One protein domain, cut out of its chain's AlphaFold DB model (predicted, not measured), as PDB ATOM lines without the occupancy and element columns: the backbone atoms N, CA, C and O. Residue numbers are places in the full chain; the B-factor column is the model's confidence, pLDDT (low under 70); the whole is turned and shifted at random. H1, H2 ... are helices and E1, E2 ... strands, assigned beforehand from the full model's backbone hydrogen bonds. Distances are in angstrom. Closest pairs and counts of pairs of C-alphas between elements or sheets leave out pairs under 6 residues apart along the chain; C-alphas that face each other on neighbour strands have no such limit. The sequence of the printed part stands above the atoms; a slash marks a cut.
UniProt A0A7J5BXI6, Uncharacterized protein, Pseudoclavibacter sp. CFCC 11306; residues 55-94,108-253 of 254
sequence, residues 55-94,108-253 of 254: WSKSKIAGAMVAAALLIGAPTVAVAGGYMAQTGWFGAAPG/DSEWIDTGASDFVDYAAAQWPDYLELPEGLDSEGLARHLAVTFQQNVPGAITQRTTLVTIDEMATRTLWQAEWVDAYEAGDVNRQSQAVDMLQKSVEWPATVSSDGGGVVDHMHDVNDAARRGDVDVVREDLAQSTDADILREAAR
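This is residues 55 to 94 and 108 to 253 of the 254 residues of an uncharacterized protein of Pseudoclavibacter sp. CFCC 11306 (UniProt A0A7J5BXI6). A small three-stranded sheet sits at one end of an elongated helical body whose core is the long helix H4. H5, H7 and H8 run beside it as a four-helix bundle, H6 crosses H4 near the sheet's end, and H3 and H9 pack across H4 with H2 folded against H3. The printed part has 186 residues with nine named helices and three strands, in the order H1 E1 E2 H2 H3 E3 H4 H5 H6 H7 H8 H9; the sheet, E1 E2 E3, is antiparallel. The class is mostly helix, compact, with a radius of gyration of the C-alphas of 17.4 A and spans of 58 by 37 by 24 A.

Look first at the sheet: E1 is residues 85 to 88, E2 110 to 113 and E3 158 to 160. Find C-alpha 161 at (-7.842, -47.139, -30.250); from there H4 runs 37.9 A to residue 186. H5, 189 to 204, is 24.1 A long, H3, 139 to 153, 21.0 A, and H7, 215 to 228, 20.2 A. H1 is 57 to 67, H2 119 to 124, H6 206 to 212 and H8 232 to 239. H9, 245 to 251, ends at C-alpha 251, (-21.248, -35.289, -42.025).

In the sheet, look for N 86 and O 111, 3.0 A apart, between E1 and E2, and N 112 and O 159, 2.8 A, between E2 and E3. H4 only grazes the sheet with residues 161 to 164. H4 is the hub, touching five helices; helix packing is part aligned, part crossed. H4 and H5 form a hairpin at a shallow tilt of 22 degrees, closest at C-alphas 180 and 192, 4.9 A. H5 touches H7 at C-alphas 203 and 217, 5.5 A. H7 and H8 form a hairpin, closest at C-alphas 223 and 235, 6.1 A. H8 touches H4 at C-alphas 174 and 239, 6.3 A. H6 touches H4 about perpendicular, 82 degrees, at C-alphas 166 and 207, 5.2 A. H9 touches H3 at C-alphas 142 and 251, 5.2 A. H2 and H3 form a hairpin, its tilt of 35.5 degrees only just steep. H1 and H6 are near each other. Every O i to N i+4 pair is within hydrogen-bond range in H2, H3, H4, H6, H7, H8 and H9; H5 has 10 of 12, and H1 has 1 of 7, with 5 of 8 O i to N i+3 pairs.

C-alphas 94 and 187, the two farthest apart, are 60.0 A apart. Residues 95 to 107 are not printed; C-alphas 94 and 108 stand 16.0 A apart across the cut. The links H1 to E1 and H2 to H3 are long. Mean pLDDT of the printed part is 83.9; residues 55 to 84, 86 to 94 and 108 are under 70.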
ATOM      1  N   TRP A  55     -10.441 -23.466 -11.117       36.84
ATOM      2  CA  TRP A  55     -10.966 -23.960 -12.385       36.84
ATOM      3  C   TRP A  55     -12.315 -24.625 -12.117       36.84
ATOM      4  O   TRP A  55     -12.450 -25.392 -11.163       36.84
ATOM      5  N   SER A  56     -13.335 -24.268 -12.900       44.84
ATOM      6  CA  SER A  56     -14.613 -24.978 -12.859       44.84
ATOM      7  C   SER A  56     -14.360 -26.441 -13.210       44.84
ATOM      8  O   SER A  56     -13.514 -26.732 -14.058       44.84
ATOM      9  N   LYS A  57     -15.081 -27.356 -12.556       42.75
ATOM     10  CA  LYS A  57     -14.910 -28.807 -12.732       42.75
ATOM     11  C   LYS A  57     -14.961 -29.234 -14.214       42.75
ATOM     12  O   LYS A  57     -14.208 -30.111 -14.611       42.75
ATOM     13  N   SER A  58     -15.723 -28.514 -15.042       39.66
ATOM     14  CA  SER A  58     -15.820 -28.697 -16.499       39.66
ATOM     15  C   SER A  58     -14.508 -28.490 -17.270       39.66
ATOM     16  O   SER A  58     -14.223 -29.210 -18.220       39.66
ATOM     17  N   LYS A  59     -13.647 -27.558 -16.844       39.34
ATOM     18  CA  LYS A  59     -12.359 -27.287 -17.515       39.34
ATOM     19  C   LYS A  59     -11.290 -28.335 -17.209       39.34
ATOM     20  O   LYS A  59     -10.274 -28.392 -17.893       39.34
ATOM     21  N   ILE A  60     -11.511 -29.147 -16.176       44.75
ATOM     22  CA  ILE A  60     -10.615 -30.241 -15.793       44.75
ATOM     23  C   ILE A  60     -10.856 -31.454 -16.701       44.75
ATOM     24  O   ILE A  60      -9.887 -32.075 -17.125       44.75
ATOM     25  N   ALA A  61     -12.109 -31.727 -17.083       38.16
ATOM     26  CA  ALA A  61     -12.452 -32.833 -17.980       38.16
ATOM     27  C   ALA A  61     -11.860 -32.644 -19.391       38.16
ATOM     28  O   ALA A  61     -11.180 -33.531 -19.901       38.16
ATOM     29  N   GLY A  62     -11.997 -31.446 -19.976       36.62
ATOM     30  CA  GLY A  62     -11.427 -31.147 -21.298       36.62
ATOM     31  C   GLY A  62      -9.890 -31.169 -21.351       36.62
ATOM     32  O   GLY A  62      -9.312 -31.473 -22.389       36.62
ATOM     33  N   ALA A  63      -9.210 -30.897 -20.232       38.53
ATOM     34  CA  ALA A  63      -7.747 -30.927 -20.164       38.53
ATOM     35  C   ALA A  63      -7.168 -32.351 -20.047       38.53
ATOM     36  O   ALA A  63      -6.016 -32.561 -20.427       38.53
ATOM     37  N   MET A  64      -7.936 -33.332 -19.551       39.81
ATOM     38  CA  MET A  64      -7.460 -34.718 -19.438       39.81
ATOM     39  C   MET A  64      -7.388 -35.425 -20.797       39.81
ATOM     40  O   MET A  64      -6.424 -36.146 -21.044       39.81
ATOM     41  N   VAL A  65      -8.303 -35.123 -21.725       42.22
ATOM     42  CA  VAL A  65      -8.282 -35.662 -23.102       42.22
ATOM     43  C   VAL A  65      -7.017 -35.234 -23.868       42.22
ATOM     44  O   VAL A  65      -6.475 -36.000 -24.658       42.22
ATOM     45  N   ALA A  66      -6.479 -34.042 -23.588       39.56
ATOM     46  CA  ALA A  66      -5.268 -33.541 -24.244       39.56
ATOM     47  C   ALA A  66      -3.959 -34.177 -23.723       39.56
ATOM     48  O   ALA A  66      -2.949 -34.163 -24.426       39.56
ATOM     49  N   ALA A  67      -3.942 -34.735 -22.506       39.97
ATOM     50  CA  ALA A  67      -2.723 -35.267 -21.886       39.97
ATOM     51  C   ALA A  67      -2.357 -36.695 -22.345       39.97
ATOM     52  O   ALA A  67      -1.198 -37.088 -22.217       39.97
ATOM     53  N   ALA A  68      -3.300 -37.442 -22.929       43.16
ATOM     54  CA  ALA A  68      -3.084 -38.812 -23.413       43.16
ATOM     55  C   ALA A  68      -2.282 -38.902 -24.736       43.16
ATOM     56  O   ALA A  68      -1.927 -39.989 -25.182       43.16
ATOM     57  N   LEU A  69      -1.959 -37.768 -25.368       44.09
ATOM     58  CA  LEU A  69      -1.419 -37.703 -26.736       44.09
ATOM     59  C   LEU A  69       0.116 -37.826 -26.864       44.09
ATOM     60  O   LEU A  69       0.637 -37.711 -27.970       44.09
ATOM     61  N   LEU A  70       0.879 -38.010 -25.777       40.28
ATOM     62  CA  LEU A  70       2.342 -37.800 -25.808       40.28
ATOM     63  C   LEU A  70       3.179 -38.882 -25.103       40.28
ATOM     64  O   LEU A  70       4.106 -38.566 -24.353       40.28
ATOM     65  N   ILE A  71       2.931 -40.163 -25.386       43.56
ATOM     66  CA  ILE A  71       3.875 -41.237 -25.025       43.56
ATOM     67  C   ILE A  71       4.355 -41.933 -26.301       43.56
ATOM     68  O   ILE A  71       3.606 -42.634 -26.969       43.56
ATOM     69  N   GLY A  72       5.628 -41.728 -26.650       36.97
ATOM     70  CA  GLY A  72       6.266 -42.424 -27.767       36.97
ATOM     71  C   GLY A  72       6.519 -43.890 -27.413       36.97
ATOM     72  O   GLY A  72       7.386 -44.177 -26.588       36.97
ATOM     73  N   ALA A  73       5.773 -44.805 -28.031       42.84
ATOM     74  CA  ALA A  73       5.989 -46.244 -27.914       42.84
ATOM     75  C   ALA A  73       6.951 -46.759 -29.011       42.84
ATOM     76  O   ALA A  73       6.940 -46.248 -30.133       42.84
ATOM     77  N   PRO A  74       7.798 -47.765 -28.719       36.38
ATOM     78  CA  PRO A  74       8.590 -48.449 -29.738       36.38
ATOM     79  C   PRO A  74       7.663 -49.256 -30.662       36.38
ATOM     80  O   PRO A  74       6.959 -50.154 -30.210       36.38
ATOM     81  N   THR A  75       7.663 -48.931 -31.955       39.72
ATOM     82  CA  THR A  75       6.793 -49.551 -32.961       39.72
ATOM     83  C   THR A  75       7.182 -51.010 -33.216       39.72
ATOM     84  O   THR A  75       8.301 -51.317 -33.634       39.72
ATOM     85  N   VAL A  76       6.242 -51.930 -32.998       42.12
ATOM     86  CA  VAL A  76       6.335 -53.324 -33.450       42.12
ATOM     87  C   VAL A  76       5.106 -53.571 -34.311       42.12
ATOM     88  O   VAL A  76       4.008 -53.726 -33.791       42.12
ATOM     89  N   ALA A  77       5.283 -53.575 -35.634       43.38
ATOM     90  CA  ALA A  77       4.187 -53.778 -36.577       43.38
ATOM     91  C   ALA A  77       3.485 -55.123 -36.312       43.38
ATOM     92  O   ALA A  77       4.104 -56.188 -36.411       43.38
ATOM     93  N   VAL A  78       2.195 -55.072 -35.976       48.09
ATOM     94  CA  VAL A  78       1.331 -56.250 -35.836       48.09
ATOM     95  C   VAL A  78       0.632 -56.489 -37.177       48.09
ATOM     96  O   VAL A  78       0.227 -55.559 -37.863       48.09
ATOM     97  N   ALA A  79       0.534 -57.751 -37.590       44.94
ATOM     98  CA  ALA A  79       0.061 -58.167 -38.911       44.94
ATOM     99  C   ALA A  79      -1.478 -58.115 -39.083       44.94
ATOM    100  O   ALA A  79      -2.071 -59.100 -39.523       44.94
ATOM    101  N   GLY A  80      -2.143 -57.011 -38.732       45.00
ATOM    102  CA  GLY A  80      -3.602 -56.868 -38.835       45.00
ATOM    103  C   GLY A  80      -4.060 -55.952 -39.974       45.00
ATOM    104  O   GLY A  80      -4.873 -55.064 -39.791       45.00
ATOM    105  N   GLY A  81      -3.583 -56.184 -41.196       57.19
ATOM    106  CA  GLY A  81      -4.220 -55.673 -42.423       57.19
ATOM    107  C   GLY A  81      -4.139 -54.162 -42.714       57.19
ATOM    108  O   GLY A  81      -4.165 -53.819 -43.893       57.19
ATOM    109  N   TYR A  82      -3.977 -53.293 -41.709       58.84
ATOM    110  CA  TYR A  82      -3.822 -51.839 -41.848       58.84
ATOM    111  C   TYR A  82      -2.414 -51.381 -41.448       58.84
ATOM    112  O   TYR A  82      -1.854 -51.850 -40.458       58.84
ATOM    113  N   MET A  83      -1.844 -50.433 -42.193       68.75
ATOM    114  CA  MET A  83      -0.556 -49.800 -41.886       68.75
ATOM    115  C   MET A  83      -0.623 -48.927 -40.632       68.75
ATOM    116  O   MET A  83       0.395 -48.752 -39.969       68.75
ATOM    117  N   ALA A  84      -1.808 -48.414 -40.292       68.56
ATOM    118  CA  ALA A  84      -2.036 -47.641 -39.075       68.56
ATOM    119  C   ALA A  84      -1.756 -48.428 -37.778       68.56
ATOM    120  O   ALA A  84      -1.556 -47.819 -36.736       68.56
ATOM    121  N   GLN A  85      -1.707 -49.760 -37.809       72.00
ATOM    122  CA  GLN A  85      -1.480 -50.583 -36.619       72.00
ATOM    123  C   GLN A  85      -0.006 -50.632 -36.205       72.00
ATOM    124  O   GLN A  85       0.853 -51.100 -36.957       72.00
ATOM    125  N   THR A  86       0.302 -50.206 -34.975       63.41
ATOM    126  CA  THR A  86       1.702 -50.069 -34.518       63.41
ATOM    127  C   THR A  86       2.092 -50.901 -33.297       63.41
ATOM    128  O   THR A  86       3.282 -50.947 -32.963       63.41
ATOM    129  N   GLY A  87       1.138 -51.585 -32.656       64.44
ATOM    130  CA  GLY A  87       1.375 -52.437 -31.484       64.44
ATOM    131  C   GLY A  87       0.300 -52.287 -30.406       64.44
ATOM    132  O   GLY A  87      -0.622 -51.505 -30.565       64.44
ATOM    133  N   TRP A  88       0.416 -53.014 -29.294       65.81
ATOM    134  CA  TRP A  88      -0.553 -52.983 -28.185       65.81
ATOM    135  C   TRP A  88       0.017 -52.264 -26.958       65.81
ATOM    136  O   TRP A  88       1.196 -52.440 -26.633       65.81
ATOM    137  N   PHE A  89      -0.800 -51.472 -26.259       60.09
ATOM    138  CA  PHE A  89      -0.416 -50.877 -24.980       60.09
ATOM    139  C   PHE A  89      -0.142 -51.966 -23.935       60.09
ATOM    140  O   PHE A  89      -0.779 -53.014 -23.908       60.09
ATOM    141  N   GLY A  90       0.868 -51.754 -23.087       52.00
ATOM    142  CA  GLY A  90       1.253 -52.720 -22.051       52.00
ATOM    143  C   GLY A  90       2.006 -53.961 -22.554       52.00
ATOM    144  O   GLY A  90       2.509 -54.735 -21.736       52.00
ATOM    145  N   ALA A  91       2.172 -54.142 -23.870       49.22
ATOM    146  CA  ALA A  91       3.042 -55.179 -24.407       49.22
ATOM    147  C   ALA A  91       4.511 -54.814 -24.135       49.22
ATOM    148  O   ALA A  91       5.075 -53.905 -24.743       49.22
ATOM    149  N   ALA A  92       5.160 -55.528 -23.215       46.16
ATOM    150  CA  ALA A  92       6.607 -55.433 -23.076       46.16
ATOM    151  C   ALA A  92       7.298 -55.880 -24.371       46.16
ATOM    152  O   ALA A  92       6.815 -56.812 -25.028       46.16
ATOM    153  N   PRO A  93       8.456 -55.294 -24.727       39.28
ATOM    154  CA  PRO A  93       9.259 -55.818 -25.820       39.28
ATOM    155  C   PRO A  93       9.691 -57.252 -25.470       39.28
ATOM    156  O   PRO A  93      10.582 -57.452 -24.650       39.28
ATOM    157  N   GLY A  94       9.036 -58.247 -26.077       42.94
ATOM    158  CA  GLY A  94       9.284 -59.674 -25.834       42.94
ATOM    159  C   GLY A  94       8.186 -60.449 -25.094       42.94
ATOM    160  O   GLY A  94       8.350 -61.653 -24.927       42.94
ATOM    161  N   ASP A 108      -5.642 -51.688 -22.458       67.69
ATOM    162  CA  ASP A 108      -4.935 -52.711 -23.228       67.69
ATOM    163  C   ASP A 108      -5.139 -52.533 -24.737       67.69
ATOM    164  O   ASP A 108      -4.995 -53.490 -25.493       67.69
ATOM    165  N   SER A 109      -5.486 -51.323 -25.188       74.44
ATOM    166  CA  SER A 109      -5.821 -51.054 -26.582       74.44
ATOM    167  C   SER A 109      -4.605 -50.884 -27.496       74.44
ATOM    168  O   SER A 109      -3.451 -50.727 -27.087       74.44
ATOM    169  N   GLU A 110      -4.877 -50.985 -28.795       81.69
ATOM    170  CA  GLU A 110      -3.893 -50.846 -29.861       81.69
ATOM    171  C   GLU A 110      -3.418 -49.391 -30.012       81.69
ATOM    172  O   GLU A 110      -4.217 -48.453 -29.999       81.69
ATOM    173  N   TRP A 111      -2.110 -49.221 -30.209       83.31
ATOM    174  CA  TRP A 111      -1.485 -47.993 -30.681       83.31
ATOM    175  C   TRP A 111      -1.635 -47.854 -32.196       83.31
ATOM    176  O   TRP A 111      -1.347 -48.778 -32.965       83.31
ATOM    177  N   ILE A 112      -1.992 -46.651 -32.626       87.88
ATOM    178  CA  ILE A 112      -2.365 -46.329 -33.997       87.88
ATOM    179  C   ILE A 112      -1.534 -45.149 -34.497       87.88
ATOM    180  O   ILE A 112      -1.483 -44.110 -33.840       87.88
ATOM    181  N   ASP A 113      -0.928 -45.292 -35.674       88.19
ATOM    182  CA  ASP A 113      -0.275 -44.208 -36.410       88.19
ATOM    183  C   ASP A 113      -1.301 -43.422 -37.230       88.19
ATOM    184  O   ASP A 113      -1.842 -43.910 -38.226       88.19
ATOM    185  N   THR A 114      -1.555 -42.177 -36.830       90.94
ATOM    186  CA  THR A 114      -2.480 -41.284 -37.539       90.94
ATOM    187  C   THR A 114      -1.907 -40.770 -38.858       90.94
ATOM    188  O   THR A 114      -2.649 -40.260 -39.696       90.94
ATOM    189  N   GLY A 115      -0.595 -40.888 -39.077       90.81
ATOM    190  CA  GLY A 115       0.080 -40.534 -40.324       90.81
ATOM    191  C   GLY A 115      -0.032 -41.600 -41.413       90.81
ATOM    192  O   GLY A 115       0.334 -41.332 -42.561       90.81
ATOM    193  N   ALA A 116      -0.541 -42.790 -41.085       90.88
ATOM    194  CA  ALA A 116      -0.717 -43.859 -42.052       90.88
ATOM    195  C   ALA A 116      -1.735 -43.473 -43.137       90.88
ATOM    196  O   ALA A 116      -2.769 -42.854 -42.879       90.88
ATOM    197  N   SER A 117      -1.453 -43.867 -44.383       92.88
ATOM    198  CA  SER A 117      -2.300 -43.530 -45.534       92.88
ATOM    199  C   SER A 117      -3.700 -44.140 -45.464       92.88
ATOM    200  O   SER A 117      -4.605 -43.660 -46.138       92.88
ATOM    201  N   ASP A 118      -3.867 -45.200 -44.676       94.38
ATOM    202  CA  ASP A 118      -5.118 -45.922 -44.457       94.38
ATOM    203  C   ASP A 118      -5.750 -45.636 -43.086       94.38
ATOM    204  O   ASP A 118      -6.739 -46.273 -42.727       94.38
ATOM    205  N   PHE A 119      -5.234 -44.654 -42.333       94.81
ATOM    206  CA  PHE A 119      -5.753 -44.298 -41.011       94.81
ATOM    207  C   PHE A 119      -7.257 -43.998 -41.029       94.81
ATOM    208  O   PHE A 119      -7.983 -44.472 -40.162       94.81
ATOM    209  N   VAL A 120      -7.744 -43.248 -42.025       96.62
ATOM    210  CA  VAL A 120      -9.168 -42.880 -42.111       96.62
ATOM    211  C   VAL A 120     -10.058 -44.113 -42.260       96.62
ATOM    212  O   VAL A 120     -11.097 -44.198 -41.613       96.62
ATOM    213  N   ASP A 121      -9.640 -45.076 -43.083       95.69
ATOM    214  CA  ASP A 121     -10.389 -46.316 -43.289       95.69
ATOM    215  C   ASP A 121     -10.325 -47.209 -42.043       95.69
ATOM    216  O   ASP A 121     -11.338 -47.790 -41.658       95.69
ATOM    217  N   TYR A 122      -9.159 -47.285 -41.391       95.19
ATOM    218  CA  TYR A 122      -8.994 -48.007 -40.130       95.19
ATOM    219  C   TYR A 122      -9.899 -47.433 -39.036       95.19
ATOM    220  O   TYR A 122     -10.637 -48.185 -38.402       95.19
ATOM    221  N   ALA A 123      -9.849 -46.115 -38.824       95.00
ATOM    222  CA  ALA A 123     -10.587 -45.425 -37.774       95.00
ATOM    223  C   ALA A 123     -12.099 -45.530 -37.997       95.00
ATOM    224  O   ALA A 123     -12.817 -45.889 -37.072       95.00
ATOM    225  N   ALA A 124     -12.574 -45.332 -39.232       96.19
ATOM    226  CA  ALA A 124     -13.989 -45.504 -39.553       96.19
ATOM    227  C   ALA A 124     -14.480 -46.945 -39.314       96.19
ATOM    228  O   ALA A 124     -15.605 -47.152 -38.867       96.19
ATOM    229  N   ALA A 125     -13.628 -47.947 -39.553       95.56
ATOM    230  CA  ALA A 125     -13.940 -49.346 -39.264       95.56
ATOM    231  C   ALA A 125     -13.964 -49.681 -37.760       95.56
ATOM    232  O   ALA A 125     -14.396 -50.776 -37.398       95.56
ATOM    233  N   GLN A 126     -13.508 -48.777 -36.883       95.00
ATOM    234  CA  GLN A 126     -13.612 -48.950 -35.430       95.00
ATOM    235  C   GLN A 126     -14.971 -48.528 -34.865       95.00
ATOM    236  O   GLN A 126     -15.169 -48.710 -33.660       95.00
ATOM    237  N   TRP A 127     -15.889 -48.018 -35.699       96.62
ATOM    238  CA  TRP A 127     -17.220 -47.607 -35.262       96.62
ATOM    239  C   TRP A 127     -17.905 -48.735 -34.474       96.62
ATOM    240  O   TRP A 127     -18.101 -49.828 -35.016       96.62
ATOM    241  N   PRO A 128     -18.269 -48.519 -33.201       96.19
ATOM    242  CA  PRO A 128     -18.844 -49.580 -32.394       96.19
ATOM    243  C   PRO A 128     -20.281 -49.927 -32.789       96.19
ATOM    244  O   PRO A 128     -21.129 -49.050 -32.940       96.19
ATOM    245  N   ASP A 129     -20.595 -51.223 -32.810       96.31
ATOM    246  CA  ASP A 129     -21.944 -51.729 -33.112       96.31
ATOM    247  C   ASP A 129     -23.019 -51.264 -32.108       96.31
ATOM    248  O   ASP A 129     -24.210 -51.321 -32.405       96.31
ATOM    249  N   TYR A 130     -22.623 -50.823 -30.907       95.75
ATOM    250  CA  TYR A 130     -23.543 -50.301 -29.887       95.75
ATOM    251  C   TYR A 130     -23.883 -48.813 -30.062       95.75
ATOM    252  O   TYR A 130     -24.741 -48.303 -29.336       95.75
ATOM    253  N   LEU A 131     -23.217 -48.104 -30.982       97.56
ATOM    254  CA  LEU A 131     -23.510 -46.704 -31.278       97.56
ATOM    255  C   LEU A 131     -24.607 -46.599 -32.331       97.56
ATOM    256  O   LEU A 131     -24.362 -46.581 -33.538       97.56
ATOM    257  N   GLU A 132     -25.838 -46.496 -31.840       97.44
ATOM    258  CA  GLU A 132     -27.006 -46.164 -32.649       97.44
ATOM    259  C   GLU A 132     -27.114 -44.640 -32.807       97.44
ATOM    260  O   GLU A 132     -27.084 -43.903 -31.817       97.44
ATOM    261  N   LEU A 133     -27.264 -44.164 -34.044       98.00
ATOM    262  CA  LEU A 133     -27.503 -42.751 -34.347       98.00
ATOM    263  C   LEU A 133     -29.007 -42.425 -34.390       98.00
ATOM    264  O   LEU A 133     -29.819 -43.324 -34.639       98.00
ATOM    265  N   PRO A 134     -29.390 -41.144 -34.217       98.00
ATOM    266  CA  PRO A 134     -30.726 -40.670 -34.565       98.00
ATOM    267  C   PRO A 134     -31.166 -41.098 -35.972       98.00
ATOM    268  O   PRO A 134     -30.349 -41.239 -36.889       98.00
ATOM    269  N   GLU A 135     -32.474 -41.294 -36.152       96.38
ATOM    270  CA  GLU A 135     -33.031 -41.772 -37.418       96.38
ATOM    271  C   GLU A 135     -32.633 -40.865 -38.595       96.38
ATOM    272  O   GLU A 135     -32.715 -39.640 -38.529       96.38
ATOM    273  N   GLY A 136     -32.224 -41.487 -39.703       95.94
ATOM    274  CA  GLY A 136     -31.857 -40.788 -40.937       95.94
ATOM    275  C   GLY A 136     -30.384 -40.393 -41.039       95.94
ATOM    276  O   GLY A 136     -29.962 -40.006 -42.129       95.94
ATOM    277  N   LEU A 137     -29.604 -40.544 -39.966       97.81
ATOM    278  CA  LEU A 137     -28.158 -40.337 -39.987       97.81
ATOM    279  C   LEU A 137     -27.403 -41.613 -40.401       97.81
ATOM    280  O   LEU A 137     -27.881 -42.735 -40.212       97.81
ATOM    281  N   ASP A 138     -26.234 -41.426 -41.007       97.44
ATOM    282  CA  ASP A 138     -25.340 -42.472 -41.497       97.44
ATOM    283  C   ASP A 138     -24.071 -42.569 -40.644       97.44
ATOM    284  O   ASP A 138     -23.297 -41.613 -40.542       97.44
ATOM    285  N   SER A 139     -23.854 -43.735 -40.030       97.19
ATOM    286  CA  SER A 139     -22.700 -43.971 -39.162       97.19
ATOM    287  C   SER A 139     -21.393 -44.034 -39.940       97.19
ATOM    288  O   SER A 139     -20.383 -43.554 -39.442       97.19
ATOM    289  N   GLU A 140     -21.393 -44.566 -41.167       96.88
ATOM    290  CA  GLU A 140     -20.178 -44.639 -41.986       96.88
ATOM    291  C   GLU A 140     -19.693 -43.237 -42.387       96.88
ATOM    292  O   GLU A 140     -18.522 -42.906 -42.182       96.88
ATOM    293  N   GLY A 141     -20.593 -42.386 -42.897       97.12
ATOM    294  CA  GLY A 141     -20.295 -40.989 -43.214       97.12
ATOM    295  C   GLY A 141     -19.759 -40.211 -42.008       97.12
ATOM    296  O   GLY A 141     -18.711 -39.561 -42.104       97.12
ATOM    297  N   LEU A 142     -20.411 -40.355 -40.849       97.94
ATOM    298  CA  LEU A 142     -19.970 -39.729 -39.603       97.94
ATOM    299  C   LEU A 142     -18.585 -40.223 -39.162       97.94
ATOM    300  O   LEU A 142     -17.704 -39.405 -38.899       97.94
ATOM    301  N   ALA A 143     -18.365 -41.540 -39.131       97.75
ATOM    302  CA  ALA A 143     -17.103 -42.138 -38.701       97.75
ATOM    303  C   ALA A 143     -15.931 -41.676 -39.581       97.75
ATOM    304  O   ALA A 143     -14.875 -41.276 -39.082       97.75
ATOM    305  N   ARG A 144     -16.122 -41.641 -40.909       97.81
ATOM    306  CA  ARG A 144     -15.104 -41.123 -41.839       97.81
ATOM    307  C   ARG A 144     -14.822 -39.642 -41.612       97.81
ATOM    308  O   ARG A 144     -13.663 -39.232 -41.670       97.81
ATOM    309  N   HIS A 145     -15.851 -38.834 -41.364       97.44
ATOM    310  CA  HIS A 145     -15.671 -37.413 -41.072       97.44
ATOM    311  C   HIS A 145     -14.871 -37.187 -39.784       97.44
ATOM    312  O   HIS A 145     -13.934 -36.385 -39.780       97.44
ATOM    313  N   LEU A 146     -15.204 -37.909 -38.711       96.38
ATOM    314  CA  LEU A 146     -14.476 -37.843 -37.443       96.38
ATOM    315  C   LEU A 146     -13.019 -38.272 -37.625       96.38
ATOM    316  O   LEU A 146     -12.116 -37.567 -37.176       96.38
ATOM    317  N   ALA A 147     -12.773 -39.350 -38.371       96.12
ATOM    318  CA  ALA A 147     -11.428 -39.823 -38.671       96.12
ATOM    319  C   ALA A 147     -10.595 -38.797 -39.461       96.12
ATOM    320  O   ALA A 147      -9.447 -38.528 -39.105       96.12
ATOM    321  N   VAL A 148     -11.162 -38.174 -40.502       96.50
ATOM    322  CA  VAL A 148     -10.483 -37.105 -41.262       96.50
ATOM    323  C   VAL A 148     -10.172 -35.911 -40.363       96.50
ATOM    324  O   VAL A 148      -9.040 -35.425 -40.357       96.50
ATOM    325  N   THR A 149     -11.154 -35.457 -39.584       93.88
ATOM    326  CA  THR A 149     -10.995 -34.328 -38.659       93.88
ATOM    327  C   THR A 149      -9.908 -34.618 -37.625       93.88
ATOM    328  O   THR A 149      -9.045 -33.777 -37.372       93.88
ATOM    329  N   PHE A 150      -9.888 -35.827 -37.065       93.69
ATOM    330  CA  PHE A 150      -8.858 -36.246 -36.124       93.69
ATOM    331  C   PHE A 150      -7.471 -36.250 -36.775       93.69
ATOM    332  O   PHE A 150      -6.555 -35.611 -36.259       93.69
ATOM    333  N   GLN A 151      -7.321 -36.875 -37.947       93.81
ATOM    334  CA  GLN A 151      -6.049 -36.917 -38.674       93.81
ATOM    335  C   GLN A 151      -5.499 -35.518 -38.982       93.81
ATOM    336  O   GLN A 151      -4.296 -35.290 -38.881       93.81
ATOM    337  N   GLN A 152      -6.369 -34.576 -39.352       92.56
ATOM    338  CA  GLN A 152      -5.980 -33.196 -39.647       92.56
ATOM    339  C   GLN A 152      -5.506 -32.434 -38.405       92.56
ATOM    340  O   GLN A 152      -4.600 -31.609 -38.511       92.56
ATOM    341  N   ASN A 153      -6.098 -32.713 -37.243       88.31
ATOM    342  CA  ASN A 153      -5.748 -32.057 -35.984       88.31
ATOM    343  C   ASN A 153      -4.492 -32.649 -35.330       88.31
ATOM    344  O   ASN A 153      -3.761 -31.928 -34.654       88.31
ATOM    345  N   VAL A 154      -4.222 -33.941 -35.536       86.88
ATOM    346  CA  VAL A 154      -3.049 -34.637 -34.982       86.88
ATOM    347  C   VAL A 154      -2.304 -35.453 -36.050       86.88
ATOM    348  O   VAL A 154      -2.236 -36.680 -35.957       86.88
ATOM    349  N   PRO A 155      -1.731 -34.815 -37.087       84.06
ATOM    350  CA  PRO A 155      -1.103 -35.531 -38.196       84.06
ATOM    351  C   PRO A 155       0.209 -36.209 -37.775       84.06
ATOM    352  O   PRO A 155       1.105 -35.559 -37.237       84.06
ATOM    353  N   GLY A 156       0.353 -37.506 -38.075       81.31
ATOM    354  CA  GLY A 156       1.577 -38.272 -37.789       81.31
ATOM    355  C   GLY A 156       1.832 -38.528 -36.300       81.31
ATOM    356  O   GLY A 156       2.974 -38.746 -35.898       81.31
ATOM    357  N   ALA A 157       0.784 -38.445 -35.484       88.19
ATOM    358  CA  ALA A 157       0.813 -38.781 -34.072       88.19
ATOM    359  C   ALA A 157       0.576 -40.283 -33.861       88.19
ATOM    360  O   ALA A 157       0.023 -40.976 -34.713       88.19
ATOM    361  N   ILE A 158       0.957 -40.766 -32.680       85.44
ATOM    362  CA  ILE A 158       0.561 -42.086 -32.193       85.44
ATOM    363  C   ILE A 158      -0.582 -41.890 -31.193       85.44
ATOM    364  O   ILE A 158      -0.452 -41.106 -30.255       85.44
ATOM    365  N   THR A 159      -1.701 -42.580 -31.400       87.81
ATOM    366  CA  THR A 159      -2.885 -42.526 -30.526       87.81
ATOM    367  C   THR A 159      -3.339 -43.925 -30.122       87.81
ATOM    368  O   THR A 159      -2.867 -44.910 -30.679       87.81
ATOM    369  N   GLN A 160      -4.247 -44.028 -29.158       87.25
ATOM    370  CA  GLN A 160      -4.833 -45.301 -28.741       87.25
ATOM    371  C   GLN A 160      -6.178 -45.523 -29.428       87.25
ATOM    372  O   GLN A 160      -6.934 -44.577 -29.659       87.25
ATOM    373  N   ARG A 161      -6.524 -46.783 -29.704       90.69
ATOM    374  CA  ARG A 161      -7.842 -47.139 -30.250       90.69
ATOM    375  C   ARG A 161      -8.977 -46.645 -29.355       90.69
ATOM    376  O   ARG A 161      -9.966 -46.143 -29.884       90.69
ATOM    377  N   THR A 162      -8.823 -46.721 -28.032       89.38
ATOM    378  CA  THR A 162      -9.809 -46.187 -27.081       89.38
ATOM    379  C   THR A 162     -10.089 -44.707 -27.333       89.38
ATOM    380  O   THR A 162     -11.241 -44.297 -27.284       89.38
ATOM    381  N   THR A 163      -9.077 -43.905 -27.692       90.62
ATOM    382  CA  THR A 163      -9.268 -42.483 -28.022       90.62
ATOM    383  C   THR A 163     -10.200 -42.290 -29.216       90.62
ATOM    384  O   THR A 163     -11.068 -41.422 -29.165       90.62
ATOM    385  N   LEU A 164     -10.057 -43.101 -30.270       94.25
ATOM    386  CA  LEU A 164     -10.938 -43.025 -31.440       94.25
ATOM    387  C   LEU A 164     -12.383 -43.368 -31.065       94.25
ATOM    388  O   LEU A 164     -13.296 -42.610 -31.371       94.25
ATOM    389  N   VAL A 165     -12.571 -44.457 -30.319       95.81
ATOM    390  CA  VAL A 165     -13.907 -44.896 -29.893       95.81
ATOM    391  C   VAL A 165     -14.557 -43.879 -28.946       95.81
ATOM    392  O   VAL A 165     -15.748 -43.605 -29.065       95.81
ATOM    393  N   THR A 166     -13.792 -43.252 -28.046       94.31
ATOM    394  CA  THR A 166     -14.302 -42.175 -27.183       94.31
ATOM    395  C   THR A 166     -14.791 -40.974 -28.000       94.31
ATOM    396  O   THR A 166     -15.791 -40.358 -27.633       94.31
ATOM    397  N   ILE A 167     -14.137 -40.642 -29.120       95.44
ATOM    398  CA  ILE A 167     -14.587 -39.566 -30.019       95.44
ATOM    399  C   ILE A 167     -15.921 -39.928 -30.680       95.44
ATOM    400  O   ILE A 167     -16.830 -39.096 -30.684       95.44
ATOM    401  N   ASP A 168     -16.065 -41.159 -31.174       97.38
ATOM    402  CA  ASP A 168     -17.319 -41.648 -31.764       97.38
ATOM    403  C   ASP A 168     -18.467 -41.617 -30.743       97.38
ATOM    404  O   ASP A 168     -19.572 -41.139 -31.026       97.38
ATOM    405  N   GLU A 169     -18.188 -42.058 -29.514       97.50
ATOM    406  CA  GLU A 169     -19.114 -41.990 -28.386       97.50
ATOM    407  C   GLU A 169     -19.522 -40.535 -28.089       97.50
ATOM    408  O   GLU A 169     -20.708 -40.217 -28.016       97.50
ATOM    409  N   MET A 170     -18.572 -39.606 -27.955       96.06
ATOM    410  CA  MET A 170     -18.876 -38.190 -27.710       96.06
ATOM    411  C   MET A 170     -19.726 -37.571 -28.827       96.06
ATOM    412  O   MET A 170     -20.745 -36.947 -28.532       96.06
ATOM    413  N   ALA A 171     -19.363 -37.793 -30.094       97.62
ATOM    414  CA  ALA A 171     -20.122 -37.293 -31.240       97.62
ATOM    415  C   ALA A 171     -21.560 -37.840 -31.256       97.62
ATOM    416  O   ALA A 171     -22.514 -37.100 -31.506       97.62
ATOM    417  N   THR A 172     -21.735 -39.119 -30.919       98.38
ATOM    418  CA  THR A 172     -23.056 -39.753 -30.855       98.38
ATOM    419  C   THR A 172     -23.934 -39.140 -29.758       98.38
ATOM    420  O   THR A 172     -25.119 -38.899 -29.992       98.38
ATOM    421  N   ARG A 173     -23.381 -38.808 -28.581       97.50
ATOM    422  CA  ARG A 173     -24.141 -38.089 -27.536       97.50
ATOM    423  C   ARG A 173     -24.556 -36.699 -27.978       97.50
ATOM    424  O   ARG A 173     -25.720 -36.358 -27.799       97.50
ATOM    425  N   THR A 174     -23.652 -35.931 -28.582       98.19
ATOM    426  CA  THR A 174     -23.974 -34.604 -29.127       98.19
ATOM    427  C   THR A 174     -25.158 -34.686 -30.095       98.19
ATOM    428  O   THR A 174     -26.092 -33.891 -30.003       98.19
ATOM    429  N   LEU A 175     -25.175 -35.687 -30.983       98.56
ATOM    430  CA  LEU A 175     -26.286 -35.900 -31.912       98.56
ATOM    431  C   LEU A 175     -27.601 -36.244 -31.197       98.56
ATOM    432  O   LEU A 175     -28.641 -35.700 -31.567       98.56
ATOM    433  N   TRP A 176     -27.575 -37.088 -30.162       98.56
ATOM    434  CA  TRP A 176     -28.770 -37.411 -29.373       98.56
ATOM    435  C   TRP A 176     -29.267 -36.252 -28.501       98.56
ATOM    436  O   TRP A 176     -30.474 -36.087 -28.343       98.56
ATOM    437  N   GLN A 177     -28.375 -35.419 -27.969       98.50
ATOM    438  CA  GLN A 177     -28.752 -34.191 -27.264       98.50
ATOM    439  C   GLN A 177     -29.427 -33.202 -28.211       98.50
ATOM    440  O   GLN A 177     -30.482 -32.660 -27.887       98.50
ATOM    441  N   ALA A 178     -28.859 -33.005 -29.402       98.44
ATOM    442  CA  ALA A 178     -29.450 -32.145 -30.417       98.44
ATOM    443  C   ALA A 178     -30.813 -32.685 -30.892       98.44
ATOM    444  O   ALA A 178     -31.769 -31.924 -31.017       98.44
ATOM    445  N   GLU A 179     -30.934 -34.002 -31.085       98.62
ATOM    446  CA  GLU A 179     -32.205 -34.672 -31.391       98.62
ATOM    447  C   GLU A 179     -33.250 -34.455 -30.289       98.62
ATOM    448  O   GLU A 179     -34.408 -34.148 -30.578       98.62
ATOM    449  N   TRP A 180     -32.845 -34.558 -29.020       98.69
ATOM    450  CA  TRP A 180     -33.725 -34.285 -27.891       98.69
ATOM    451  C   TRP A 180     -34.210 -32.827 -27.884       98.69
ATOM    452  O   TRP A 180     -35.404 -32.590 -27.696       98.69
ATOM    453  N   VAL A 181     -33.317 -31.856 -28.125       98.56
ATOM    454  CA  VAL A 181     -33.668 -30.425 -28.182       98.56
ATOM    455  C   VAL A 181     -34.652 -30.151 -29.322       98.56
ATOM    456  O   VAL A 181     -35.692 -29.536 -29.086       98.56
ATOM    457  N   ASP A 182     -34.386 -30.659 -30.527       98.38
ATOM    458  CA  ASP A 182     -35.278 -30.486 -31.680       98.38
ATOM    459  C   ASP A 182     -36.661 -31.104 -31.416       98.38
ATOM    460  O   ASP A 182     -37.701 -30.512 -31.724       98.38
ATOM    461  N   ALA A 183     -36.694 -32.294 -30.811       98.44
ATOM    462  CA  ALA A 183     -37.929 -32.972 -30.442       98.44
ATOM    463  C   ALA A 183     -38.695 -32.233 -29.331       98.44
ATOM    464  O   ALA A 183     -39.929 -32.197 -29.351       98.44
ATOM    465  N   TYR A 184     -37.989 -31.612 -28.383       98.38
ATOM    466  CA  TYR A 184     -38.577 -30.746 -27.361       98.38
ATOM    467  C   TYR A 184     -39.256 -29.528 -27.986       98.38
ATOM    468  O   TYR A 184     -40.425 -29.255 -27.703       98.38
ATOM    469  N   GLU A 185     -38.566 -28.834 -28.890       98.12
ATOM    470  CA  GLU A 185     -39.101 -27.662 -29.587       98.12
ATOM    471  C   GLU A 185     -40.302 -27.995 -30.480       98.12
ATOM    472  O   GLU A 185     -41.259 -27.222 -30.554       98.12
ATOM    473  N   ALA A 186     -40.289 -29.168 -31.114       98.25
ATOM    474  CA  ALA A 186     -41.398 -29.661 -31.923       98.25
ATOM    475  C   ALA A 186     -42.581 -30.199 -31.093       98.25
ATOM    476  O   ALA A 186     -43.647 -30.472 -31.652       98.25
ATOM    477  N   GLY A 187     -42.415 -30.383 -29.779       98.12
ATOM    478  CA  GLY A 187     -43.397 -31.061 -28.929       98.12
ATOM    479  C   GLY A 187     -43.552 -32.557 -29.236       98.12
ATOM    480  O   GLY A 187     -44.583 -33.146 -28.905       98.12
ATOM    481  N   ASP A 188     -42.555 -33.180 -29.869       98.44
ATOM    482  CA  ASP A 188     -42.545 -34.607 -30.188       98.44
ATOM    483  C   ASP A 188     -42.040 -35.417 -28.989       98.44
ATOM    484  O   ASP A 188     -40.843 -35.603 -28.768       98.44
ATOM    485  N   VAL A 189     -42.988 -35.893 -28.186       98.00
ATOM    486  CA  VAL A 189     -42.699 -36.622 -26.944       98.00
ATOM    487  C   VAL A 189     -42.062 -37.991 -27.216       98.00
ATOM    488  O   VAL A 189     -41.296 -38.485 -26.390       98.00
ATOM    489  N   ASN A 190     -42.342 -38.604 -28.371       98.06
ATOM    490  CA  ASN A 190     -41.789 -39.915 -28.710       98.06
ATOM    491  C   ASN A 190     -40.303 -39.796 -29.055       98.06
ATOM    492  O   ASN A 190     -39.497 -40.545 -28.507       98.06
ATOM    493  N   ARG A 191     -39.939 -38.819 -29.898       98.19
ATOM    494  CA  ARG A 191     -38.532 -38.542 -30.232       98.19
ATOM    495  C   ARG A 191     -37.734 -38.094 -29.005       98.19
ATOM    496  O   ARG A 191     -36.625 -38.577 -28.797       98.19
ATOM    497  N   GLN A 192     -38.325 -37.277 -28.126       98.19
ATOM    498  CA  GLN A 192     -37.704 -36.941 -26.835       98.19
ATOM    499  C   GLN A 192     -37.433 -38.188 -25.984       98.19
ATOM    500  O   GLN A 192     -36.335 -38.334 -25.455       98.19
ATOM    501  N   SER A 193     -38.413 -39.090 -25.853       98.12
ATOM    502  CA  SER A 193     -38.247 -40.319 -25.066       98.12
ATOM    503  C   SER A 193     -37.155 -41.217 -25.643       98.12
ATOM    504  O   SER A 193     -36.334 -41.728 -24.889       98.12
ATOM    505  N   GLN A 194     -37.111 -41.376 -26.967       98.25
ATOM    506  CA  GLN A 194     -36.075 -42.165 -27.633       98.25
ATOM    507  C   GLN A 194     -34.677 -41.586 -27.384       98.25
ATOM    508  O   GLN A 194     -33.747 -42.328 -27.066       98.25
ATOM    509  N   ALA A 195     -34.536 -40.263 -27.488       98.38
ATOM    510  CA  ALA A 195     -33.271 -39.600 -27.222       98.38
ATOM    511  C   ALA A 195     -32.842 -39.738 -25.756       98.38
ATOM    512  O   ALA A 195     -31.683 -40.045 -25.486       98.38
ATOM    513  N   VAL A 196     -33.775 -39.605 -24.806       98.44
ATOM    514  CA  VAL A 196     -33.512 -39.872 -23.383       98.44
ATOM    515  C   VAL A 196     -33.025 -41.304 -23.168       98.44
ATOM    516  O   VAL A 196     -32.022 -41.490 -22.484       98.44
ATOM    517  N   ASP A 197     -33.689 -42.304 -23.751       98.19
ATOM    518  CA  ASP A 197     -33.313 -43.712 -23.577       98.19
ATOM    519  C   ASP A 197     -31.878 -43.973 -24.065       98.19
ATOM    520  O   ASP A 197     -31.110 -44.689 -23.418       98.19
ATOM    521  N   MET A 198     -31.487 -43.370 -25.191       98.19
ATOM    522  CA  MET A 198     -30.130 -43.499 -25.725       98.19
ATOM    523  C   MET A 198     -29.090 -42.750 -24.895       98.19
ATOM    524  O   MET A 198     -28.034 -43.308 -24.592       98.19
ATOM    525  N   LEU A 199     -29.400 -41.534 -24.451       97.62
ATOM    526  CA  LEU A 199     -28.527 -40.773 -23.564       97.62
ATOM    527  C   LEU A 199     -28.314 -41.494 -22.225       97.62
ATOM    528  O   LEU A 199     -27.185 -41.546 -21.734       97.62
ATOM    529  N   GLN A 200     -29.349 -42.137 -21.678       97.62
ATOM    530  CA  GLN A 200     -29.240 -42.965 -20.474       97.62
ATOM    531  C   GLN A 200     -28.317 -44.166 -20.666       97.62
ATOM    532  O   GLN A 200     -27.492 -44.416 -19.797       97.62
ATOM    533  N   LYS A 201     -28.408 -44.883 -21.792       97.12
ATOM    534  CA  LYS A 201     -27.471 -45.976 -22.107       97.12
ATOM    535  C   LYS A 201     -26.035 -45.471 -22.265       97.12
ATOM    536  O   LYS A 201     -25.094 -46.201 -21.973       97.12
ATOM    537  N   SER A 202     -25.860 -44.225 -22.710       96.50
ATOM    538  CA  SER A 202     -24.539 -43.680 -23.035       96.50
ATOM    539  C   SER A 202     -23.589 -43.526 -21.848       96.50
ATOM    540  O   SER A 202     -22.377 -43.448 -22.050       96.50
ATOM    541  N   VAL A 203     -24.105 -43.529 -20.615       96.19
ATOM    542  CA  VAL A 203     -23.284 -43.482 -19.391       96.19
ATOM    543  C   VAL A 203     -22.512 -44.783 -19.148       96.19
ATOM    544  O   VAL A 203     -21.560 -44.797 -18.378       96.19
ATOM    545  N   GLU A 204     -22.909 -45.871 -19.815       95.56
ATOM    546  CA  GLU A 204     -22.287 -47.194 -19.711       95.56
ATOM    547  C   GLU A 204     -21.370 -47.508 -20.903       95.56
ATOM    548  O   GLU A 204     -20.855 -48.622 -21.013       95.56
ATOM    549  N   TRP A 205     -21.174 -46.559 -21.827       96.25
ATOM    550  CA  TRP A 205     -20.390 -46.822 -23.028       96.25
ATOM    551  C   TRP A 205     -18.908 -47.082 -22.701       96.25
ATOM    552  O   TRP A 205     -18.284 -46.264 -22.010       96.25
ATOM    553  N   PRO A 206     -18.344 -48.222 -23.156       94.12
ATOM    554  CA  PRO A 206     -17.087 -48.741 -22.632       94.12
ATOM    555  C   PRO A 206     -15.892 -47.793 -22.711       94.12
ATOM    556  O   PRO A 206     -15.161 -47.707 -21.727       94.12
ATOM    557  N   ALA A 207     -15.679 -47.091 -23.831       90.69
ATOM    558  CA  ALA A 207     -14.459 -46.300 -24.020       90.69
ATOM    559  C   ALA A 207     -14.446 -45.053 -23.131       90.69
ATOM    560  O   ALA A 207     -13.426 -44.713 -22.526       90.69
ATOM    561  N   THR A 208     -15.600 -44.403 -22.969       90.75
ATOM    562  CA  THR A 208     -15.764 -43.318 -21.998       90.75
ATOM    563  C   THR A 208     -15.580 -43.840 -20.579       90.75
ATOM    564  O   THR A 208     -14.771 -43.293 -19.837       90.75
ATOM    565  N   VAL A 209     -16.270 -44.919 -20.194       90.62
ATOM    566  CA  VAL A 209     -16.180 -45.467 -18.827       90.62
ATOM    567  C   VAL A 209     -14.747 -45.871 -18.468       90.62
ATOM    568  O   VAL A 209     -14.314 -45.644 -17.339       90.62
ATOM    569  N   SER A 210     -13.990 -46.439 -19.412       85.88
ATOM    570  CA  SER A 210     -12.614 -46.878 -19.164       85.88
ATOM    571  C   SER A 210     -11.609 -45.725 -19.068       85.88
ATOM    572  O   SER A 210     -10.605 -45.872 -18.373       85.88
ATOM    573  N   SER A 211     -11.866 -44.588 -19.727       83.50
ATOM    574  CA  SER A 211     -10.919 -43.461 -19.823       83.50
ATOM    575  C   SER A 211     -11.259 -42.241 -18.956       83.50
ATOM    576  O   SER A 211     -10.381 -41.431 -18.667       83.50
ATOM    577  N   ASP A 212     -12.504 -42.099 -18.508       80.06
ATOM    578  CA  ASP A 212     -13.000 -40.881 -17.858       80.06
ATOM    579  C   ASP A 212     -12.492 -40.687 -16.414       80.06
ATOM    580  O   ASP A 212     -12.259 -39.571 -15.941       80.06
ATOM    581  N   GLY A 213     -12.343 -41.779 -15.662       75.31
ATOM    582  CA  GLY A 213     -12.094 -41.698 -14.219       75.31
ATOM    583  C   GLY A 213     -13.283 -41.145 -13.405       75.31
ATOM    584  O   GLY A 213     -13.115 -40.875 -12.214       75.31
ATOM    585  N   GLY A 214     -14.467 -41.004 -14.026       78.38
ATOM    586  CA  GLY A 214     -15.779 -40.760 -13.409       78.38
ATOM    587  C   GLY A 214     -16.401 -39.368 -13.621       78.38
ATOM    588  O   GLY A 214     -17.576 -39.187 -13.317       78.38
ATOM    589  N   GLY A 215     -15.657 -38.372 -14.115       85.81
ATOM    590  CA  GLY A 215     -16.144 -36.988 -14.199       85.81
ATOM    591  C   GLY A 215     -17.157 -36.718 -15.320       85.81
ATOM    592  O   GLY A 215     -18.139 -36.009 -15.106       85.81
ATOM    593  N   VAL A 216     -16.914 -37.254 -16.513       87.38
ATOM    594  CA  VAL A 216     -17.797 -37.178 -17.681       87.38
ATOM    595  C   VAL A 216     -19.052 -38.006 -17.439       87.38
ATOM    596  O   VAL A 216     -20.144 -37.521 -17.723       87.38
ATOM    597  N   VAL A 217     -18.932 -39.209 -16.872       89.88
ATOM    598  CA  VAL A 217     -20.089 -40.068 -16.565       89.88
ATOM    599  C   VAL A 217     -21.026 -39.397 -15.554       89.88
ATOM    600  O   VAL A 217     -22.233 -39.340 -15.791       89.88
ATOM    601  N   ASP A 218     -20.490 -38.819 -14.472       92.00
ATOM    602  CA  ASP A 218     -21.286 -38.064 -13.492       92.00
ATOM    603  C   ASP A 218     -22.008 -36.870 -14.144       92.00
ATOM    604  O   ASP A 218     -23.203 -36.663 -13.935       92.00
ATOM    605  N   HIS A 219     -21.302 -36.106 -14.984       93.25
ATOM    606  CA  HIS A 219     -21.888 -34.984 -15.725       93.25
ATOM    607  C   HIS A 219     -23.000 -35.434 -16.684       93.25
ATOM    608  O   HIS A 219     -24.051 -34.800 -16.769       93.25
ATOM    609  N   MET A 220     -22.824 -36.570 -17.361       94.38
ATOM    610  CA  MET A 220     -23.860 -37.143 -18.222       94.38
ATOM    611  C   MET A 220     -25.099 -37.555 -17.440       94.38
ATOM    612  O   MET A 220     -26.210 -37.349 -17.923       94.38
ATOM    613  N   HIS A 221     -24.946 -38.095 -16.230       96.75
ATOM    614  CA  HIS A 221     -26.096 -38.364 -15.370       96.75
ATOM    615  C   HIS A 221     -26.901 -37.088 -15.084       96.75
ATOM    616  O   HIS A 221     -28.129 -37.118 -15.208       96.75
ATOM    617  N   ASP A 222     -26.232 -35.970 -14.792       96.38
ATOM    618  CA  ASP A 222     -26.889 -34.682 -14.542       96.38
ATOM    619  C   ASP A 222     -27.659 -34.173 -15.777       96.38
ATOM    620  O   ASP A 222     -28.828 -33.781 -15.662       96.38
ATOM    621  N   VAL A 223     -27.044 -34.224 -16.966       96.19
ATOM    622  CA  VAL A 223     -27.676 -33.805 -18.234       96.19
ATOM    623  C   VAL A 223     -28.848 -34.719 -18.603       96.19
ATOM    624  O   VAL A 223     -29.920 -34.239 -18.978       96.19
ATOM    625  N   ASN A 224     -28.701 -36.033 -18.432       96.81
ATOM    626  CA  ASN A 224     -29.760 -37.008 -18.702       96.81
ATOM    627  C   ASN A 224     -30.969 -36.795 -17.792       96.81
ATOM    628  O   ASN A 224     -32.119 -36.849 -18.236       96.81
ATOM    629  N   ASP A 225     -30.729 -36.529 -16.511       98.00
ATOM    630  CA  ASP A 225     -31.793 -36.233 -15.561       98.00
ATOM    631  C   ASP A 225     -32.469 -34.885 -15.849       98.00
ATOM    632  O   ASP A 225     -33.675 -34.750 -15.627       98.00
ATOM    633  N   ALA A 226     -31.739 -33.898 -16.379       97.81
ATOM    634  CA  ALA A 226     -32.318 -32.654 -16.881       97.81
ATOM    635  C   ALA A 226     -33.225 -32.899 -18.100       97.81
ATOM    636  O   ALA A 226     -34.395 -32.500 -18.077       97.81
ATOM    637  N   ALA A 227     -32.750 -33.655 -19.094       97.69
ATOM    638  CA  ALA A 227     -33.530 -34.046 -20.270       97.69
ATOM    639  C   ALA A 227     -34.825 -34.786 -19.879       97.69
ATOM    640  O   ALA A 227     -35.914 -34.466 -20.355       97.69
ATOM    641  N   ARG A 228     -34.760 -35.711 -18.913       97.69
ATOM    642  CA  ARG A 228     -35.943 -36.420 -18.383       97.69
ATOM    643  C   ARG A 228     -36.979 -35.509 -17.735       97.69
ATOM    644  O   ARG A 228     -38.165 -35.831 -17.742       97.69
ATOM    645  N   ARG A 229     -36.542 -34.403 -17.129       97.69
ATOM    646  CA  ARG A 229     -37.429 -33.411 -16.504       97.69
ATOM    647  C   ARG A 229     -37.950 -32.369 -17.496       97.69
ATOM    648  O   ARG A 229     -38.753 -31.534 -17.087       97.69
ATOM    649  N   GLY A 230     -37.528 -32.414 -18.762       97.19
ATOM    650  CA  GLY A 230     -37.871 -31.393 -19.753       97.19
ATOM    651  C   GLY A 230     -37.095 -30.086 -19.572       97.19
ATOM    652  O   GLY A 230     -37.562 -29.039 -20.011       97.19
ATOM    653  N   ASP A 231     -35.949 -30.116 -18.890       98.06
ATOM    654  CA  ASP A 231     -35.139 -28.926 -18.623       98.06
ATOM    655  C   ASP A 231     -34.246 -28.603 -19.828       98.06
ATOM    656  O   ASP A 231     -33.076 -28.981 -19.904       98.06
ATOM    657  N   VAL A 232     -34.850 -27.945 -20.820       97.81
ATOM    658  CA  VAL A 232     -34.213 -27.675 -22.114       97.81
ATOM    659  C   VAL A 232     -33.005 -26.748 -22.019       97.81
ATOM    660  O   VAL A 232     -32.091 -26.856 -22.834       97.81
ATOM    661  N   ASP A 233     -32.970 -25.856 -21.031       98.00
ATOM    662  CA  ASP A 233     -31.894 -24.876 -20.909       98.00
ATOM    663  C   ASP A 233     -30.578 -25.556 -20.512       98.00
ATOM    664  O   ASP A 233     -29.543 -25.259 -21.107       98.00
ATOM    665  N   VAL A 234     -30.627 -26.538 -19.603       97.50
ATOM    666  CA  VAL A 234     -29.451 -27.342 -19.223       97.50
ATOM    667  C   VAL A 234     -28.925 -28.150 -20.408       97.50
ATOM    668  O   VAL A 234     -27.722 -28.157 -20.660       97.50
ATOM    669  N   VAL A 235     -29.811 -28.805 -21.168       97.62
ATOM    670  CA  VAL A 235     -29.391 -29.625 -22.318       97.62
ATOM    671  C   VAL A 235     -28.802 -28.754 -23.430       97.62
ATOM    672  O   VAL A 235     -27.801 -29.130 -24.034       97.62
ATOM    673  N   ARG A 236     -29.366 -27.565 -23.682       97.50
ATOM    674  CA  ARG A 236     -28.802 -26.610 -24.651       97.50
ATOM    675  C   ARG A 236     -27.458 -26.047 -24.206       97.50
ATOM    676  O   ARG A 236     -26.584 -25.863 -25.048       97.50
ATOM    677  N   GLU A 237     -27.301 -25.737 -22.919       95.69
ATOM    678  CA  GLU A 237     -26.027 -25.250 -22.383       95.69
ATOM    679  C   GLU A 237     -24.923 -26.295 -22.558       95.69
ATOM    680  O   GLU A 237     -23.818 -25.938 -22.968       95.69
ATOM    681  N   ASP A 238     -25.229 -27.568 -22.302       94.38
ATOM    682  CA  ASP A 238     -24.289 -28.664 -22.529       94.38
ATOM    683  C   ASP A 238     -23.972 -28.847 -24.019       94.38
ATOM    684  O   ASP A 238     -22.806 -28.859 -24.418       94.38
ATOM    685  N   LEU A 239     -25.006 -28.863 -24.868       93.88
ATOM    686  CA  LEU A 239     -24.855 -28.985 -26.318       93.88
ATOM    687  C   LEU A 239     -23.960 -27.878 -26.897       93.88
ATOM    688  O   LEU A 239     -23.091 -28.157 -27.721       93.88
ATOM    689  N   ALA A 240     -24.116 -26.638 -26.426       91.81
ATOM    690  CA  ALA A 240     -23.315 -25.490 -26.851       91.81
ATOM    691  C   ALA A 240     -21.831 -25.572 -26.438       91.81
ATOM    692  O   ALA A 240     -21.009 -24.825 -26.971       91.81
ATOM    693  N   GLN A 241     -21.484 -26.440 -25.484       86.19
ATOM    694  CA  GLN A 241     -20.102 -26.710 -25.068       86.19
ATOM    695  C   GLN A 241     -19.486 -27.907 -25.804       86.19
ATOM    696  O   GLN A 241     -18.281 -28.143 -25.680       86.19
ATOM    697  N   SER A 242     -20.293 -28.654 -26.557       84.94
ATOM    698  CA  SER A 242     -19.870 -29.834 -27.305       84.94
ATOM    699  C   SER A 242     -19.455 -29.497 -28.746       84.94
ATOM    700  O   SER A 242     -19.462 -28.335 -29.162       84.94
ATOM    701  N   THR A 243     -19.047 -30.510 -29.516       83.31
ATOM    702  CA  THR A 243     -18.824 -30.361 -30.961       83.31
ATOM    703  C   THR A 243     -20.093 -29.841 -31.640       83.31
ATOM    704  O   THR A 243     -21.204 -30.158 -31.227       83.31
ATOM    705  N   ASP A 244     -19.939 -29.045 -32.696       91.44
ATOM    706  CA  ASP A 244     -21.077 -28.480 -33.420       91.44
ATOM    707  C   ASP A 244     -21.960 -29.594 -34.019       91.44
ATOM    708  O   ASP A 244     -21.562 -30.302 -34.951       91.44
ATOM    709  N   ALA A 245     -23.165 -29.752 -33.468       93.44
ATOM    710  CA  ALA A 245     -24.107 -30.784 -33.880       93.44
ATOM    711  C   ALA A 245     -24.554 -30.634 -35.339       93.44
ATOM    712  O   ALA A 245     -24.847 -31.642 -35.982       93.44
ATOM    713  N   ASP A 246     -24.575 -29.418 -35.891       95.44
ATOM    714  CA  ASP A 246     -24.944 -29.204 -37.288       95.44
ATOM    715  C   ASP A 246     -23.841 -29.702 -38.228       95.44
ATOM    716  O   ASP A 246     -24.146 -30.303 -39.262       95.44
ATOM    717  N   ILE A 247     -22.568 -29.549 -37.841       94.75
ATOM    718  CA  ILE A 247     -21.434 -30.141 -38.571       94.75
ATOM    719  C   ILE A 247     -21.526 -31.670 -38.544       94.75
ATOM    720  O   ILE A 247     -21.395 -32.309 -39.591       94.75
ATOM    721  N   LEU A 248     -21.795 -32.261 -37.375       96.38
ATOM    722  CA  LEU A 248     -21.924 -33.717 -37.244       96.38
ATOM    723  C   LEU A 248     -23.109 -34.262 -38.053       96.38
ATOM    724  O   LEU A 248     -22.988 -35.293 -38.710       96.38
ATOM    725  N   ARG A 249     -24.247 -33.560 -38.052       97.25
ATOM    726  CA  ARG A 249     -25.415 -33.929 -38.861       97.25
ATOM    727  C   ARG A 249     -25.113 -33.863 -40.343       97.25
ATOM    728  O   ARG A 249     -25.504 -34.776 -41.057       97.25
ATOM    729  N   GLU A 250     -24.447 -32.807 -40.806       96.94
ATOM    730  CA  GLU A 250     -24.053 -32.681 -42.211       96.94
ATOM    731  C   GLU A 250     -23.127 -33.824 -42.631       96.94
ATOM    732  O   GLU A 250     -23.350 -34.441 -43.668       96.94
ATOM    733  N   ALA A 251     -22.143 -34.159 -41.796       95.38
ATOM    734  CA  ALA A 251     -21.248 -35.289 -42.025       95.38
ATOM    735  C   ALA A 251     -21.971 -36.644 -42.077       95.38
ATOM    736  O   ALA A 251     -21.546 -37.543 -42.800       95.38
ATOM    737  N   ALA A 252     -23.060 -36.783 -41.322       95.50
ATOM    738  CA  ALA A 252     -23.862 -37.995 -41.239       95.50
ATOM    739  C   ALA A 252     -25.046 -38.023 -42.230       95.50
ATOM    740  O   ALA A 252     -25.911 -38.894 -42.123       95.50
ATOM    741  N   ARG A 253     -25.149 -37.080 -43.179       94.44
ATOM    742  CA  ARG A 253     -26.175 -37.132 -44.236       94.44
ATOM    743  C   ARG A 253     -25.777 -38.141 -45.318       94.44
ATOM    744  O   ARG A 253     -24.639 -38.149 -45.774       94.44
TER     745      ARG A 253